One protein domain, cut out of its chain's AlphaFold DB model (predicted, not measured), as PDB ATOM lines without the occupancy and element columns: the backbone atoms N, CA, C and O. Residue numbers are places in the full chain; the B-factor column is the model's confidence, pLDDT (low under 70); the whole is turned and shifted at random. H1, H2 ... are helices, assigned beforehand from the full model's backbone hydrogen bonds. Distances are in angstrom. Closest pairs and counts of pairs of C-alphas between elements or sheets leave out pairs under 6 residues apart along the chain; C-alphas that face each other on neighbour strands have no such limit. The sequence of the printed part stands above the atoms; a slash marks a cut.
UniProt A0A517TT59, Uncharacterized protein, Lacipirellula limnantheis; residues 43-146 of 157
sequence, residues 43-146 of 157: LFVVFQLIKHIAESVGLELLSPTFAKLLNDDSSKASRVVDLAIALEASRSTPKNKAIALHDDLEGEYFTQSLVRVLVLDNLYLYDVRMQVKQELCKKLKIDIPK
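AT A GLANCE: This is residues 43 to 146 of the 157 residues of an uncharacterized protein of Lacipirellula limnantheis (UniProt A0A517TT59). Four helices, H3, H4, H5 and H6, make an up-and-down bundle, with H3 and H5 side by side at its core. H1 crosses H3 at a slant on the side away from H4 and reaches H5 with its residues 43 to 47 alone, and H2 is at the far side of H3 from H6. The printed part has 104 residues with six named helices, H1 to H6 in chain order, and no named strand; the class is all helix. The whole is compact, with a radius of gyration of the C-alphas of 13.3 A and spans of 40 by 31 by 24 A.

HOW THE PARTS SIT: Start with the longest helix, H5, residues 109 to 125. Its residues 115 to 122 alone touch H3, residues 76 to 89; the closest C-alphas, of Asn 122 and Leu 87, are 6.3 A apart. H3 and H5 run the same way at a shallow tilt of 2 degrees. H3 is the hub, touching four other helices. H4, residues 95 to 104, forms a hairpin with H5, whose residues 112 to 119 alone touch it: look at the C-alphas of His 102 and Gln 112, the closest at 5.7 A, and a shallow tilt of 13 degrees, opposite ways. H3 and H4 form another hairpin, touching with residues 79 to 83 of H3 alone; the closest C-alphas, of Leu 83 and Ala 98, are 6.8 A apart. Farther along, H6, residues 130 to 140, touches H4, closest at the C-alphas of His 102 and Leu 140, 6.6 A, with a shallow tilt of 8 degrees, the same way. H6 is close to but not clearly touching H5, and apart from H3. H1, residues 43 to 57, touches H3 at a steep tilt of 56 degrees; find the closest C-alphas at Ala 54 and Ile 85, 4.4 A apart. With residues 43 to 47 alone H1 touches H5, closest at the C-alphas of Leu 43 and Leu 114, 6.4 A. H2, residues 63 to 72, forms a hairpin with H3 but only just touches it, with 3 pairs of C-alphas within 8 A; the closest are those of Leu 70 and Ser 78, 6.1 A. In H1 to H6 every O i to N i+4 pair is within hydrogen-bond range.

IN THESE COORDINATES: Find C-alpha 109 at (-2.400, -30.704, -13.219); from there H5 runs 24.3 A to C-alpha 125. H1 begins at C-alpha 43, (2.747, -21.585, -11.083), and measures 21.1 A; H3 measures 20.0 A. H2 and H4 are 14.4 A each. H6 measures 15.3 A and ends at C-alpha 140, (-8.889, -30.337, -3.196).

THE WHOLE: The C-alphas farthest apart are those of Asp 72 and Lys 146, 41.1 A. The printed part has no cut, and the five links between helices are tight. Look for pLDDT under 70 at residues 58 to 62, 90 to 91 and 144 to 146; the mean of the printed part is 86.5.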
ATOM      1  N   LEU A  43       3.899 -21.591 -11.978       91.69
ATOM      2  CA  LEU A  43       2.747 -21.585 -11.083       91.69
ATOM      3  C   LEU A  43       2.727 -20.329 -10.208       91.69
ATOM      4  O   LEU A  43       1.689 -19.687 -10.095       91.69
ATOM      5  N   PHE A  44       3.873 -19.957  -9.633       90.56
ATOM      6  CA  PHE A  44       3.998 -18.768  -8.798       90.56
ATOM      7  C   PHE A  44       3.730 -17.482  -9.585       90.56
ATOM      8  O   PHE A  44       2.981 -16.629  -9.117       90.56
ATOM      9  N   VAL A  45       4.290 -17.347 -10.790       94.81
ATOM     10  CA  VAL A  45       4.060 -16.173 -11.647       94.81
ATOM     11  C   VAL A  45       2.581 -16.051 -12.009       94.81
ATOM     12  O   VAL A  45       1.996 -14.985 -11.828       94.81
ATOM     13  N   VAL A  46       1.957 -17.136 -12.474       95.50
ATOM     14  CA  VAL A  46       0.533 -17.128 -12.843       95.50
ATOM     15  C   VAL A  46      -0.347 -16.829 -11.629       95.50
ATOM     16  O   VAL A  46      -1.264 -16.017 -11.728       95.50
ATOM     17  N   PHE A  47      -0.042 -17.425 -10.477       94.38
ATOM     18  CA  PHE A  47      -0.722 -17.132  -9.218       94.38
ATOM     19  C   PHE A  47      -0.662 -15.640  -8.870       94.38
ATOM     20  O   PHE A  47      -1.706 -15.044  -8.617       94.38
ATOM     21  N   GLN A  48       0.521 -15.022  -8.920       94.31
ATOM     22  CA  GLN A  48       0.684 -13.597  -8.612       94.31
ATOM     23  C   GLN A  48      -0.078 -12.699  -9.593       94.31
ATOM     24  O   GLN A  48      -0.714 -11.738  -9.172       94.31
ATOM     25  N   LEU A  49      -0.064 -13.023 -10.889       94.56
ATOM     26  CA  LEU A  49      -0.816 -12.266 -11.894       94.56
ATOM     27  C   LEU A  49      -2.324 -12.322 -11.632       94.56
ATOM     28  O   LEU A  49      -2.987 -11.290 -11.630       94.56
ATOM     29  N   ILE A  50      -2.863 -13.516 -11.379       93.81
ATOM     30  CA  ILE A  50      -4.293 -13.694 -11.101       93.81
ATOM     31  C   ILE A  50      -4.685 -13.015  -9.792       93.81
ATOM     32  O   ILE A  50      -5.733 -12.376  -9.731       93.81
ATOM     33  N   LYS A  51      -3.843 -13.115  -8.763       91.25
ATOM     34  CA  LYS A  51      -4.072 -12.438  -7.488       91.25
ATOM     35  C   LYS A  51      -4.101 -10.921  -7.662       91.25
ATOM     36  O   LYS A  51      -5.046 -10.281  -7.224       91.25
ATOM     37  N   HIS A  52      -3.144 -10.363  -8.399       90.75
ATOM     38  CA  HIS A  52      -3.111  -8.934  -8.690       90.75
ATOM     39  C   HIS A  52      -4.348  -8.462  -9.470       90.75
ATOM     40  O   HIS A  52      -4.893  -7.390  -9.197       90.75
ATOM     41  N   ILE A  53      -4.831  -9.280 -10.414       89.31
ATOM     42  CA  ILE A  53      -6.108  -9.045 -11.096       89.31
ATOM     43  C   ILE A  53      -7.252  -9.029 -10.075       89.31
ATOM     44  O   ILE A  53      -8.002  -8.059 -10.034       89.31
ATOM     45  N   ALA A  54      -7.373 -10.062  -9.238       88.94
ATOM     46  CA  ALA A  54      -8.449 -10.186  -8.255       88.94
ATOM     47  C   ALA A  54      -8.481  -9.017  -7.255       88.94
ATOM     48  O   ALA A  54      -9.542  -8.443  -7.019       88.94
ATOM     49  N   GLU A  55      -7.319  -8.608  -6.743       86.25
ATOM     50  CA  GLU A  55      -7.164  -7.440  -5.866       86.25
ATOM     51  C   GLU A  55      -7.580  -6.139  -6.572       86.25
ATOM     52  O   GLU A  55      -8.267  -5.300  -5.989       86.25
ATOM     53  N   SER A  56      -7.234  -5.988  -7.855       83.38
ATOM     54  CA  SER A  56      -7.609  -4.815  -8.659       83.38
ATOM     55  C   SER A  56      -9.119  -4.724  -8.906       83.38
ATOM     56  O   SER A  56      -9.658  -3.624  -9.017       83.38
ATOM     57  N   VAL A  57      -9.826  -5.859  -8.965       77.75
ATOM     58  CA  VAL A  57     -11.297  -5.900  -9.093       77.75
ATOM     59  C   VAL A  57     -12.007  -5.406  -7.834       77.75
ATOM     60  O   VAL A  57     -13.141  -4.936  -7.926       77.75
ATOM     61  N   GLY A  58     -11.336  -5.441  -6.678       62.94
ATOM     62  CA  GLY A  58     -11.822  -4.844  -5.431       62.94
ATOM     63  C   GLY A  58     -12.027  -3.324  -5.501       62.94
ATOM     64  O   GLY A  58     -12.657  -2.750  -4.616       62.94
ATOM     65  N   LEU A  59     -11.548  -2.664  -6.562       61.25
ATOM     66  CA  LEU A  59     -11.915  -1.294  -6.905       61.25
ATOM     67  C   LEU A  59     -13.299  -1.308  -7.576       61.25
ATOM     68  O   LEU A  59     -13.434  -1.788  -8.700       61.25
ATOM     69  N   GLU A  60     -14.318  -0.744  -6.917       61.28
ATOM     70  CA  GLU A  60     -15.738  -0.740  -7.348       61.28
ATOM     71  C   GLU A  60     -15.967  -0.360  -8.829       61.28
ATOM     72  O   GLU A  60     -16.943  -0.777  -9.450       61.28
ATOM     73  N   LEU A  61     -15.045   0.400  -9.422       64.25
ATOM     74  CA  LEU A  61     -15.076   0.837 -10.820       64.25
ATOM     75  C   LEU A  61     -14.820  -0.290 -11.840       64.25
ATOM     76  O   LEU A  61     -15.234  -0.173 -12.993       64.25
ATOM     77  N   LEU A  62     -14.134  -1.368 -11.450       69.56
ATOM     78  CA  LEU A  62     -13.697  -2.438 -12.357       69.56
ATOM     79  C   LEU A  62     -14.617  -3.662 -12.344       69.56
ATOM     80  O   LEU A  62     -14.618  -4.426 -13.312       69.56
ATOM     81  N   SER A  63     -15.451  -3.830 -11.314       74.44
ATOM     82  CA  SER A  63     -16.367  -4.973 -11.205       74.44
ATOM     83  C   SER A  63     -17.285  -5.160 -12.431       74.44
ATOM     84  O   SER A  63     -17.401  -6.296 -12.895       74.44
ATOM     85  N   PRO A  64     -17.888  -4.110 -13.035       79.12
ATOM     86  CA  PRO A  64     -18.744  -4.276 -14.216       79.12
ATOM     87  C   PRO A  64     -17.985  -4.758 -15.458       79.12
ATOM     88  O   PRO A  64     -18.523  -5.521 -16.260       79.12
ATOM     89  N   THR A  65     -16.735  -4.320 -15.626       80.50
ATOM     90  CA  THR A  65     -15.882  -4.708 -16.758       80.50
ATOM     91  C   THR A  65     -15.483  -6.174 -16.650       80.50
ATOM     92  O   THR A  65     -15.596  -6.914 -17.626       80.50
ATOM     93  N   PHE A  66     -15.096  -6.620 -15.453       78.06
ATOM     94  CA  PHE A  66     -14.778  -8.027 -15.217       78.06
ATOM     95  C   PHE A  66     -16.008  -8.928 -15.311       78.06
ATOM     96  O   PHE A  66     -15.914 -10.009 -15.880       78.06
ATOM     97  N   ALA A  67     -17.178  -8.473 -14.854       79.75
ATOM     98  CA  ALA A  67     -18.420  -9.224 -15.026       79.75
ATOM     99  C   ALA A  67     -18.758  -9.458 -16.508       79.75
ATOM    100  O   ALA A  67     -19.170 -10.554 -16.874       79.75
ATOM    101  N   LYS A  68     -18.551  -8.458 -17.378       83.75
ATOM    102  CA  LYS A  68     -18.715  -8.634 -18.832       83.75
ATOM    103  C   LYS A  68     -17.701  -9.619 -19.407       83.75
ATOM    104  O   LYS A  68     -18.104 -10.545 -20.095       83.75
ATOM    105  N   LEU A  69     -16.421  -9.471 -19.059       82.31
ATOM    106  CA  LEU A  69     -15.362 -10.370 -19.528       82.31
ATOM    107  C   LEU A  69     -15.652 -11.838 -19.173       82.31
ATOM    108  O   LEU A  69     -15.496 -12.716 -20.013       82.31
ATOM    109  N   LEU A  70     -16.111 -12.093 -17.946       82.44
ATOM    110  CA  LEU A  70     -16.458 -13.435 -17.474       82.44
ATOM    111  C   LEU A  70     -17.740 -13.995 -18.107       82.44
ATOM    112  O   LEU A  70     -17.902 -15.210 -18.174       82.44
ATOM    113  N   ASN A  71     -18.651 -13.133 -18.564       83.69
ATOM    114  CA  ASN A  71     -19.834 -13.558 -19.315       83.69
ATOM    115  C   ASN A  71     -19.495 -13.892 -20.775       83.69
ATOM    116  O   ASN A  71     -20.101 -14.798 -21.344       83.69
ATOM    117  N   ASP A  72     -18.537 -13.174 -21.362       86.50
ATOM    118  CA  ASP A  72     -18.129 -13.347 -22.757       86.50
ATOM    119  C   ASP A  72     -17.148 -14.523 -22.937       86.50
ATOM    120  O   ASP A  72     -17.105 -15.127 -24.010       86.50
ATOM    121  N   ASP A  73     -16.390 -14.887 -21.892       85.12
ATOM    122  CA  ASP A  73     -15.446 -16.008 -21.908       85.12
ATOM    123  C   ASP A  73     -15.729 -17.057 -20.817       85.12
ATOM    124  O   ASP A  73     -15.497 -16.848 -19.626       85.12
ATOM    125  N   SER A  74     -16.148 -18.250 -21.251       83.44
ATOM    126  CA  SER A  74     -16.395 -19.413 -20.389       83.44
ATOM    127  C   SER A  74     -15.182 -20.340 -20.223       83.44
ATOM    128  O   SER A  74     -15.310 -21.454 -19.700       83.44
ATOM    129  N   SER A  75     -13.990 -19.904 -20.648       90.19
ATOM    130  CA  SER A  75     -12.765 -20.689 -20.531       90.19
ATOM    131  C   SER A  75     -12.433 -21.069 -19.081       90.19
ATOM    132  O   SER A  75     -12.781 -20.397 -18.105       90.19
ATOM    133  N   LYS A  76     -11.681 -22.166 -18.932       90.00
ATOM    134  CA  LYS A  76     -11.139 -22.606 -17.635       90.00
ATOM    135  C   LYS A  76     -10.297 -21.510 -16.974       90.00
ATOM    136  O   LYS A  76     -10.387 -21.333 -15.764       90.00
ATOM    137  N   ALA A  77      -9.528 -20.753 -17.759       88.50
ATOM    138  CA  ALA A  77      -8.718 -19.644 -17.259       88.50
ATOM    139  C   ALA A  77      -9.591 -18.532 -16.657       88.50
ATOM    140  O   ALA A  77      -9.363 -18.130 -15.515       88.50
ATOM    141  N   SER A  78     -10.641 -18.113 -17.367       89.62
ATOM    142  CA  SER A  78     -11.589 -17.107 -16.877       89.62
ATOM    143  C   SER A  78     -12.309 -17.563 -15.609       89.62
ATOM    144  O   SER A  78     -12.432 -16.799 -14.654       89.62
ATOM    145  N   ARG A  79     -12.655 -18.850 -15.503       92.06
ATOM    146  CA  ARG A  79     -13.229 -19.427 -14.274       92.06
ATOM    147  C   ARG A  79     -12.261 -19.453 -13.088       92.06
ATOM    148  O   ARG A  79     -12.703 -19.313 -11.948       92.06
ATOM    149  N   VAL A  80     -10.957 -19.614 -13.323       94.12
ATOM    150  CA  VAL A  80      -9.938 -19.493 -12.261       94.12
ATOM    151  C   VAL A  80      -9.827 -18.046 -11.782       94.12
ATOM    152  O   VAL A  80      -9.776 -17.816 -10.574       94.12
ATOM    153  N   VAL A  81      -9.847 -17.072 -12.697       92.06
ATOM    154  CA  VAL A  81      -9.854 -15.640 -12.346       92.06
ATOM    155  C   VAL A  81     -11.112 -15.282 -11.550       92.06
ATOM    156  O   VAL A  81     -11.023 -14.649 -10.502       92.06
ATOM    157  N   ASP A  82     -12.276 -15.758 -11.983       90.81
ATOM    158  CA  ASP A  82     -13.552 -15.583 -11.284       90.81
ATOM    159  C   ASP A  82     -13.566 -16.231  -9.884       90.81
ATOM    160  O   ASP A  82     -14.152 -15.707  -8.930       90.81
ATOM    161  N   LEU A  83     -12.903 -17.380  -9.711       93.19
ATOM    162  CA  LEU A  83     -12.698 -17.959  -8.383       93.19
ATOM    163  C   LEU A  83     -11.796 -17.068  -7.518       93.19
ATOM    164  O   LEU A  83     -12.129 -16.848  -6.357       93.19
ATOM    165  N   ALA A  84     -10.689 -16.557  -8.063       92.56
ATOM    166  CA  ALA A  84      -9.769 -15.687  -7.333       92.56
ATOM    167  C   ALA A  84     -10.456 -14.395  -6.861       92.56
ATOM    168  O   ALA A  84     -10.375 -14.057  -5.684       92.56
ATOM    169  N   ILE A  85     -11.230 -13.744  -7.735       89.69
ATOM    170  CA  ILE A  85     -12.046 -12.571  -7.380       89.69
ATOM    171  C   ILE A  85     -13.014 -12.913  -6.242       89.69
ATOM    172  O   ILE A  85     -13.133 -12.165  -5.273       89.69
ATOM    173  N   ALA A  86     -13.696 -14.059  -6.322       89.25
ATOM    174  CA  ALA A  86     -14.636 -14.479  -5.287       89.25
ATOM    175  C   ALA A  86     -13.959 -14.808  -3.943       89.25
ATOM    176  O   ALA A  86     -14.586 -14.646  -2.895       89.25
ATOM    177  N   LEU A  87     -12.713 -15.291  -3.963       89.88
ATOM    178  CA  LEU A  87     -11.919 -15.545  -2.760       89.88
ATOM    179  C   LEU A  87     -11.511 -14.236  -2.070       89.88
ATOM    180  O   LEU A  87     -11.578 -14.179  -0.846       89.88
ATOM    181  N   GLU A  88     -11.163 -13.196  -2.831       86.12
ATOM    182  CA  GLU A  88     -10.778 -11.879  -2.295       86.12
ATOM    183  C   GLU A  88     -11.980 -11.046  -1.820       86.12
ATOM    184  O   GLU A  88     -11.956 -10.434  -0.754       86.12
ATOM    185  N   ALA A  89     -13.070 -11.029  -2.592       79.44
ATOM    186  CA  ALA A  89     -14.209 -10.147  -2.326       79.44
ATOM    187  C   ALA A  89     -15.130 -10.638  -1.192       79.44
ATOM    188  O   ALA A  89     -15.893  -9.857  -0.615       79.44
ATOM    189  N   SER A  90     -15.135 -11.939  -0.897       68.19
ATOM    190  CA  SER A  90     -16.150 -12.533  -0.027       68.19
ATOM    191  C   SER A  90     -15.708 -12.618   1.433       68.19
ATOM    192  O   SER A  90     -14.659 -13.160   1.762       68.19
ATOM    193  N   ARG A  91     -16.607 -12.233   2.352       67.44
ATOM    194  CA  ARG A  91     -16.463 -12.519   3.796       67.44
ATOM    195  C   ARG A  91     -16.550 -14.014   4.127       67.44
ATOM    196  O   ARG A  91     -16.263 -14.412   5.252       67.44
ATOM    197  N   SER A  92     -17.002 -14.838   3.181       74.88
ATOM    198  CA  SER A  92     -17.095 -16.291   3.332       74.88
ATOM    199  C   SER A  92     -16.460 -17.012   2.144       74.88
ATOM    200  O   SER A  92     -16.779 -16.725   0.992       74.88
ATOM    201  N   THR A  93     -15.573 -17.969   2.411       83.44
ATOM    202  CA  THR A  93     -14.866 -18.708   1.358       83.44
ATOM    203  C   THR A  93     -15.859 -19.395   0.404       83.44
ATOM    204  O   THR A  93     -16.700 -20.169   0.880       83.44
ATOM    205  N   PRO A  94     -15.769 -19.179  -0.927       89.88
ATOM    206  CA  PRO A  94     -16.661 -19.754  -1.938       89.88
ATOM    207  C   PRO A  94     -16.402 -21.259  -2.152       89.88
ATOM    208  O   PRO A  94     -16.005 -21.713  -3.225       89.88
ATOM    209  N   LYS A  95     -16.646 -22.059  -1.108       91.25
ATOM    210  CA  LYS A  95     -16.287 -23.480  -1.012       91.25
ATOM    211  C   LYS A  95     -16.757 -24.309  -2.209       91.25
ATOM    212  O   LYS A  95     -15.959 -24.998  -2.835       91.25
ATOM    213  N   ASN A  96     -18.051 -24.247  -2.523       92.75
ATOM    214  CA  ASN A  96     -18.643 -25.089  -3.566       92.75
ATOM    215  C   ASN A  96     -18.095 -24.734  -4.954       92.75
ATOM    216  O   ASN A  96     -17.873 -25.628  -5.763       92.75
ATOM    217  N   LYS A  97     -17.821 -23.445  -5.199       92.69
ATOM    218  CA  LYS A  97     -17.211 -22.959  -6.442       92.69
ATOM    219  C   LYS A  97     -15.790 -23.502  -6.601       92.69
ATOM    220  O   LYS A  97     -15.449 -23.999  -7.668       92.69
ATOM    221  N   ALA A  98     -14.998 -23.470  -5.526       94.31
ATOM    222  CA  ALA A  98     -13.642 -24.011  -5.519       94.31
ATOM    223  C   ALA A  98     -13.608 -25.526  -5.779       94.31
ATOM    224  O   ALA A  98     -12.808 -25.984  -6.588       94.31
ATOM    225  N   ILE A  99     -14.489 -26.293  -5.124       95.50
ATOM    226  CA  ILE A  99     -14.572 -27.751  -5.306       95.50
ATOM    227  C   ILE A  99     -15.007 -28.089  -6.735       95.50
ATOM    228  O   ILE A  99     -14.321 -28.844  -7.411       95.50
ATOM    229  N   ALA A 100     -16.092 -27.479  -7.222       95.25
ATOM    230  CA  ALA A 100     -16.604 -27.756  -8.562       95.25
ATOM    231  C   ALA A 100     -15.587 -27.409  -9.661       95.25
ATOM    232  O   ALA A 100     -15.442 -28.157 -10.623       95.25
ATOM    233  N   LEU A 101     -14.863 -26.293  -9.515       95.31
ATOM    234  CA  LEU A 101     -13.807 -25.940 -10.459       95.31
ATOM    235  C   LEU A 101     -12.624 -26.911 -10.377       95.31
ATOM    236  O   LEU A 101     -12.078 -27.275 -11.409       95.31
ATOM    237  N   HIS A 102     -12.220 -27.336  -9.179       95.31
ATOM    238  CA  HIS A 102     -11.126 -28.299  -9.022       95.31
ATOM    239  C   HIS A 102     -11.445 -29.652  -9.677       95.31
ATOM    240  O   HIS A 102     -10.590 -30.183 -10.393       95.31
ATOM    241  N   ASP A 103     -12.666 -30.154  -9.484       94.25
ATOM    242  CA  ASP A 103     -13.139 -31.416 -10.063       94.25
ATOM    243  C   ASP A 103     -13.199 -31.342 -11.602       94.25
ATOM    244  O   ASP A 103     -12.720 -32.237 -12.290       94.25
ATOM    245  N   ASP A 104     -13.691 -30.235 -12.162       94.44
ATOM    246  CA  ASP A 104     -13.770 -30.022 -13.619       94.44
ATOM    247  C   ASP A 104     -12.398 -29.844 -14.307       94.44
ATOM    248  O   ASP A 104     -12.253 -29.951 -15.525       94.44
ATOM    249  N   LEU A 105     -11.356 -29.585 -13.518       94.25
ATOM    250  CA  LEU A 105      -9.975 -29.503 -13.987       94.25
ATOM    251  C   LEU A 105      -9.242 -30.852 -13.910       94.25
ATOM    252  O   LEU A 105      -8.014 -30.882 -13.998       94.25
ATOM    253  N   GLU A 106      -9.944 -31.973 -13.724       91.56
ATOM    254  CA  GLU A 106      -9.317 -33.296 -13.691       91.56
ATOM    255  C   GLU A 106      -8.471 -33.570 -14.948       91.56
ATOM    256  O   GLU A 106      -8.888 -33.337 -16.081       91.56
ATOM    257  N   GLY A 107      -7.224 -34.009 -14.736       88.88
ATOM    258  CA  GLY A 107      -6.218 -34.176 -15.791       88.88
ATOM    259  C   GLY A 107      -5.405 -32.912 -16.113       88.88
ATOM    260  O   GLY A 107      -4.304 -33.022 -16.648       88.88
ATOM    261  N   GLU A 108      -5.860 -31.721 -15.713       92.44
ATOM    262  CA  GLU A 108      -5.128 -30.461 -15.889       92.44
ATOM    263  C   GLU A 108      -4.326 -30.085 -14.641       92.44
ATOM    264  O   GLU A 108      -4.657 -29.166 -13.888       92.44
ATOM    265  N   TYR A 109      -3.225 -30.807 -14.427       90.88
ATOM    266  CA  TYR A 109      -2.400 -30.704 -13.219       90.88
ATOM    267  C   TYR A 109      -1.945 -29.280 -12.881       90.88
ATOM    268  O   TYR A 109      -1.952 -28.899 -11.707       90.88
ATOM    269  N   PHE A 110      -1.556 -28.485 -13.884       92.12
ATOM    270  CA  PHE A 110      -1.120 -27.105 -13.667       92.12
ATOM    271  C   PHE A 110      -2.261 -26.243 -13.112       92.12
ATOM    272  O   PHE A 110      -2.138 -25.658 -12.035       92.12
ATOM    273  N   THR A 111      -3.403 -26.232 -13.798       93.19
ATOM    274  CA  THR A 111      -4.574 -25.428 -13.430       93.19
ATOM    275  C   THR A 111      -5.192 -25.898 -12.109       93.19
ATOM    276  O   THR A 111      -5.571 -25.076 -11.275       93.19
ATOM    277  N   GLN A 112      -5.214 -27.208 -11.841       94.00
ATOM    278  CA  GLN A 112      -5.612 -27.730 -10.528       94.00
ATOM    279  C   GLN A 112      -4.687 -27.252  -9.410       94.00
ATOM    280  O   GLN A 112      -5.159 -26.896  -8.330       94.00
ATOM    281  N   SER A 113      -3.374 -27.242  -9.654       92.88
ATOM    282  CA  SER A 113      -2.398 -26.757  -8.674       92.88
ATOM    283  C   SER A 113      -2.607 -25.274  -8.385       92.88
ATOM    284  O   SER A 113      -2.544 -24.859  -7.233       92.88
ATOM    285  N   LEU A 114      -2.950 -24.492  -9.407       94.31
ATOM    286  CA  LEU A 114      -3.262 -23.073  -9.272       94.31
ATOM    287  C   LEU A 114      -4.500 -22.833  -8.401       94.31
ATOM    288  O   LEU A 114      -4.440 -22.031  -7.472       94.31
ATOM    289  N   VAL A 115      -5.585 -23.587  -8.618       95.12
ATOM    290  CA  VAL A 115      -6.782 -23.534  -7.756       95.12
ATOM    291  C   VAL A 115      -6.440 -23.886  -6.306       95.12
ATOM    292  O   VAL A 115      -6.886 -23.202  -5.386       95.12
ATOM    293  N   ARG A 116      -5.615 -24.916  -6.081       93.81
ATOM    294  CA  ARG A 116      -5.170 -25.297  -4.730       93.81
ATOM    295  C   ARG A 116      -4.398 -24.178  -4.042       93.81
ATOM    296  O   ARG A 116      -4.668 -23.912  -2.876       93.81
ATOM    297  N   VAL A 117      -3.465 -23.534  -4.746       92.38
ATOM    298  CA  VAL A 117      -2.659 -22.435  -4.192       92.38
ATOM    299  C   VAL A 117      -3.530 -21.216  -3.880       92.38
ATOM    300  O   VAL A 117      -3.403 -20.667  -2.792       92.38
ATOM    301  N   LEU A 118      -4.472 -20.851  -4.758       92.69
ATOM    302  CA  LEU A 118      -5.431 -19.760  -4.511       92.69
ATOM    303  C   LEU A 118      -6.290 -20.016  -3.267       92.69
ATOM    304  O   LEU A 118      -6.458 -19.140  -2.421       92.69
ATOM    305  N   VAL A 119      -6.817 -21.235  -3.126       92.38
ATOM    306  CA  VAL A 119      -7.602 -21.605  -1.943       92.38
ATOM    307  C   VAL A 119      -6.727 -21.614  -0.694       92.38
ATOM    308  O   VAL A 119      -7.146 -21.096   0.335       92.38
ATOM    309  N   LEU A 120      -5.516 -22.169  -0.765       89.69
ATOM    310  CA  LEU A 120      -4.593 -22.209   0.367       89.69
ATOM    311  C   LEU A 120      -4.235 -20.801   0.865       89.69
ATOM    312  O   LEU A 120      -4.239 -20.574   2.073       89.69
ATOM    313  N   ASP A 121      -3.976 -19.871  -0.051       88.25
ATOM    314  CA  ASP A 121      -3.697 -18.467   0.259       88.25
ATOM    315  C   ASP A 121      -4.889 -17.801   0.971       88.25
ATOM    316  O   ASP A 121      -4.723 -17.236   2.053       88.25
ATOM    317  N   ASN A 122      -6.116 -17.999   0.473       88.44
ATOM    318  CA  ASN A 122      -7.333 -17.528   1.144       88.44
ATOM    319  C   ASN A 122      -7.493 -18.118   2.559       88.44
ATOM    320  O   ASN A 122      -7.773 -17.398   3.517       88.44
ATOM    321  N   LEU A 123      -7.282 -19.428   2.721       86.19
ATOM    322  CA  LEU A 123      -7.379 -20.089   4.029       86.19
ATOM    323  C   LEU A 123      -6.287 -19.638   5.013       86.19
ATOM    324  O   LEU A 123      -6.469 -19.783   6.229       86.19
ATOM    325  N   TYR A 124      -5.152 -19.159   4.494       82.94
ATOM    326  CA  TYR A 124      -4.046 -18.621   5.276       82.94
ATOM    327  C   TYR A 124      -4.317 -17.184   5.734       82.94
ATOM    328  O   TYR A 124      -4.058 -16.883   6.901       82.94
ATOM    329  N   LEU A 125      -4.835 -16.327   4.847       82.62
ATOM    330  CA  LEU A 125      -5.066 -14.902   5.110       82.62
ATOM    331  C   LEU A 125      -6.333 -14.628   5.928       82.62
ATOM    332  O   LEU A 125      -6.340 -13.705   6.744       82.62
ATOM    333  N   TYR A 126      -7.390 -15.426   5.747       83.56
ATOM    334  CA  TYR A 126      -8.689 -15.175   6.371       83.56
ATOM    335  C   TYR A 126      -9.042 -16.193   7.460       83.56
ATOM    336  O   TYR A 126      -8.698 -17.383   7.403       83.56
ATOM    337  N   ASP A 127      -9.796 -15.732   8.460       81.62
ATOM    338  CA  ASP A 127     -10.327 -16.596   9.511       81.62
ATOM    339  C   ASP A 127     -11.538 -17.394   9.005       81.62
ATOM    340  O   ASP A 127     -12.699 -16.993   9.101       81.62
ATOM    341  N   VAL A 128     -11.244 -18.536   8.389       84.62
ATOM    342  CA  VAL A 128     -12.246 -19.475   7.882       84.62
ATOM    343  C   VAL A 128     -12.517 -20.555   8.926       84.62
ATOM    344  O   VAL A 128     -11.589 -21.155   9.476       84.62
ATOM    345  N   ARG A 129     -13.798 -20.873   9.151       86.31
ATOM    346  CA  ARG A 129     -14.221 -21.941  10.073       86.31
ATOM    347  C   ARG A 129     -13.467 -23.247   9.807       86.31
ATOM    348  O   ARG A 129     -13.397 -23.709   8.666       86.31
ATOM    349  N   MET A 130     -12.980 -23.884  10.872       84.56
ATOM    350  CA  MET A 130     -12.174 -25.109  10.801       84.56
ATOM    351  C   MET A 130     -12.846 -26.225   9.988       84.56
ATOM    352  O   MET A 130     -12.181 -26.895   9.200       84.56
ATOM    353  N   GLN A 131     -14.167 -26.393  10.119       87.56
ATOM    354  CA  GLN A 131     -14.910 -27.400   9.354       87.56
ATOM    355  C   GLN A 131     -14.782 -27.170   7.839       87.56
ATOM    356  O   GLN A 131     -14.566 -28.114   7.084       87.56
ATOM    357  N   VAL A 132     -14.848 -25.908   7.400       87.62
ATOM    358  CA  VAL A 132     -14.716 -25.526   5.986       87.62
ATOM    359  C   VAL A 132     -13.278 -25.730   5.504       87.62
ATOM    360  O   VAL A 132     -13.084 -26.258   4.411       87.62
ATOM    361  N   LYS A 133     -12.275 -25.384   6.327       87.88
ATOM    362  CA  LYS A 133     -10.852 -25.629   6.022       87.88
ATOM    363  C   LYS A 133     -10.582 -27.115   5.778       87.88
ATOM    364  O   LYS A 133     -10.009 -27.472   4.751       87.88
ATOM    365  N   GLN A 134     -11.026 -27.979   6.690       87.62
ATOM    366  CA  GLN A 134     -10.826 -29.429   6.591       87.62
ATOM    367  C   GLN A 134     -11.524 -30.026   5.367       87.62
ATOM    368  O   GLN A 134     -10.939 -30.847   4.659       87.62
ATOM    369  N   GLU A 135     -12.758 -29.603   5.095       90.56
ATOM    370  CA  GLU A 135     -13.521 -30.077   3.943       90.56
ATOM    371  C   GLU A 135     -12.855 -29.678   2.619       90.56
ATOM    372  O   GLU A 135     -12.670 -30.535   1.751       90.56
ATOM    373  N   LEU A 136     -12.429 -28.415   2.488       91.19
ATOM    374  CA  LEU A 136     -11.701 -27.928   1.314       91.19
ATOM    375  C   LEU A 136     -10.389 -28.676   1.114       91.19
ATOM    376  O   LEU A 136     -10.140 -29.170   0.019       91.19
ATOM    377  N   CYS A 137      -9.576 -28.819   2.160       90.19
ATOM    378  CA  CYS A 137      -8.291 -29.508   2.044       90.19
ATOM    379  C   CYS A 137      -8.475 -30.969   1.627       90.19
ATOM    380  O   CYS A 137      -7.774 -31.454   0.740       90.19
ATOM    381  N   LYS A 138      -9.479 -31.652   2.192       91.56
ATOM    382  CA  LYS A 138      -9.810 -33.031   1.821       91.56
ATOM    383  C   LYS A 138     -10.239 -33.144   0.358       91.56
ATOM    384  O   LYS A 138      -9.777 -34.046  -0.336       91.56
ATOM    385  N   LYS A 139     -11.126 -32.262  -0.109       93.19
ATOM    386  CA  LYS A 139     -11.667 -32.311  -1.477       93.19
ATOM    387  C   LYS A 139     -10.635 -31.913  -2.522       93.19
ATOM    388  O   LYS A 139     -10.434 -32.645  -3.482       93.19
ATOM    389  N   LEU A 140      -9.906 -30.829  -2.276       91.69
ATOM    390  CA  LEU A 140      -8.889 -30.337  -3.196       91.69
ATOM    391  C   LEU A 140      -7.584 -31.142  -3.117       91.69
ATOM    392  O   LEU A 140      -6.684 -30.887  -3.911       91.69
ATOM    393  N   LYS A 141      -7.469 -32.126  -2.212       90.06
ATOM    394  CA  LYS A 141      -6.244 -32.909  -1.957       90.06
ATOM    395  C   LYS A 141      -5.059 -32.004  -1.582       90.06
ATOM    396  O   LYS A 141      -3.954 -32.172  -2.091       90.06
ATOM    397  N   ILE A 142      -5.318 -31.010  -0.733       86.00
ATOM    398  CA  ILE A 142      -4.292 -30.131  -0.170       86.00
ATOM    399  C   ILE A 142      -3.795 -30.785   1.111       86.00
ATOM    400  O   ILE A 142      -4.562 -30.954   2.061       86.00
ATOM    401  N   ASP A 143      -2.520 -31.155   1.125       75.56
ATOM    402  CA  ASP A 143      -1.880 -31.684   2.319       75.56
ATOM    403  C   ASP A 143      -1.307 -30.516   3.125       75.56
ATOM    404  O   ASP A 143      -0.366 -29.844   2.701       75.56
ATOM    405  N   ILE A 144      -1.942 -30.212   4.254       66.50
ATOM    406  CA  ILE A 144      -1.487 -29.173   5.177       66.50
ATOM    407  C   ILE A 144      -1.109 -29.873   6.485       66.50
ATOM    408  O   ILE A 144      -1.932 -30.620   7.031       66.50
ATOM    409  N   PRO A 145       0.087 -29.612   7.046       63.06
ATOM    410  CA  PRO A 145       0.434 -30.090   8.376       63.06
ATOM    411  C   PRO A 145      -0.643 -29.666   9.378       63.06
ATOM    412  O   PRO A 145      -1.007 -28.492   9.442       63.06
ATOM    413  N   LYS A 146      -1.153 -30.603  10.190       58.09
ATOM    414  CA  LYS A 146      -2.261 -30.339  11.133       58.09
ATOM    415  C   LYS A 146      -2.015 -29.120  12.040       58.09
ATOM    416  O   LYS A 146      -2.962 -28.430  12.401       58.09
TER     417      LYS A 146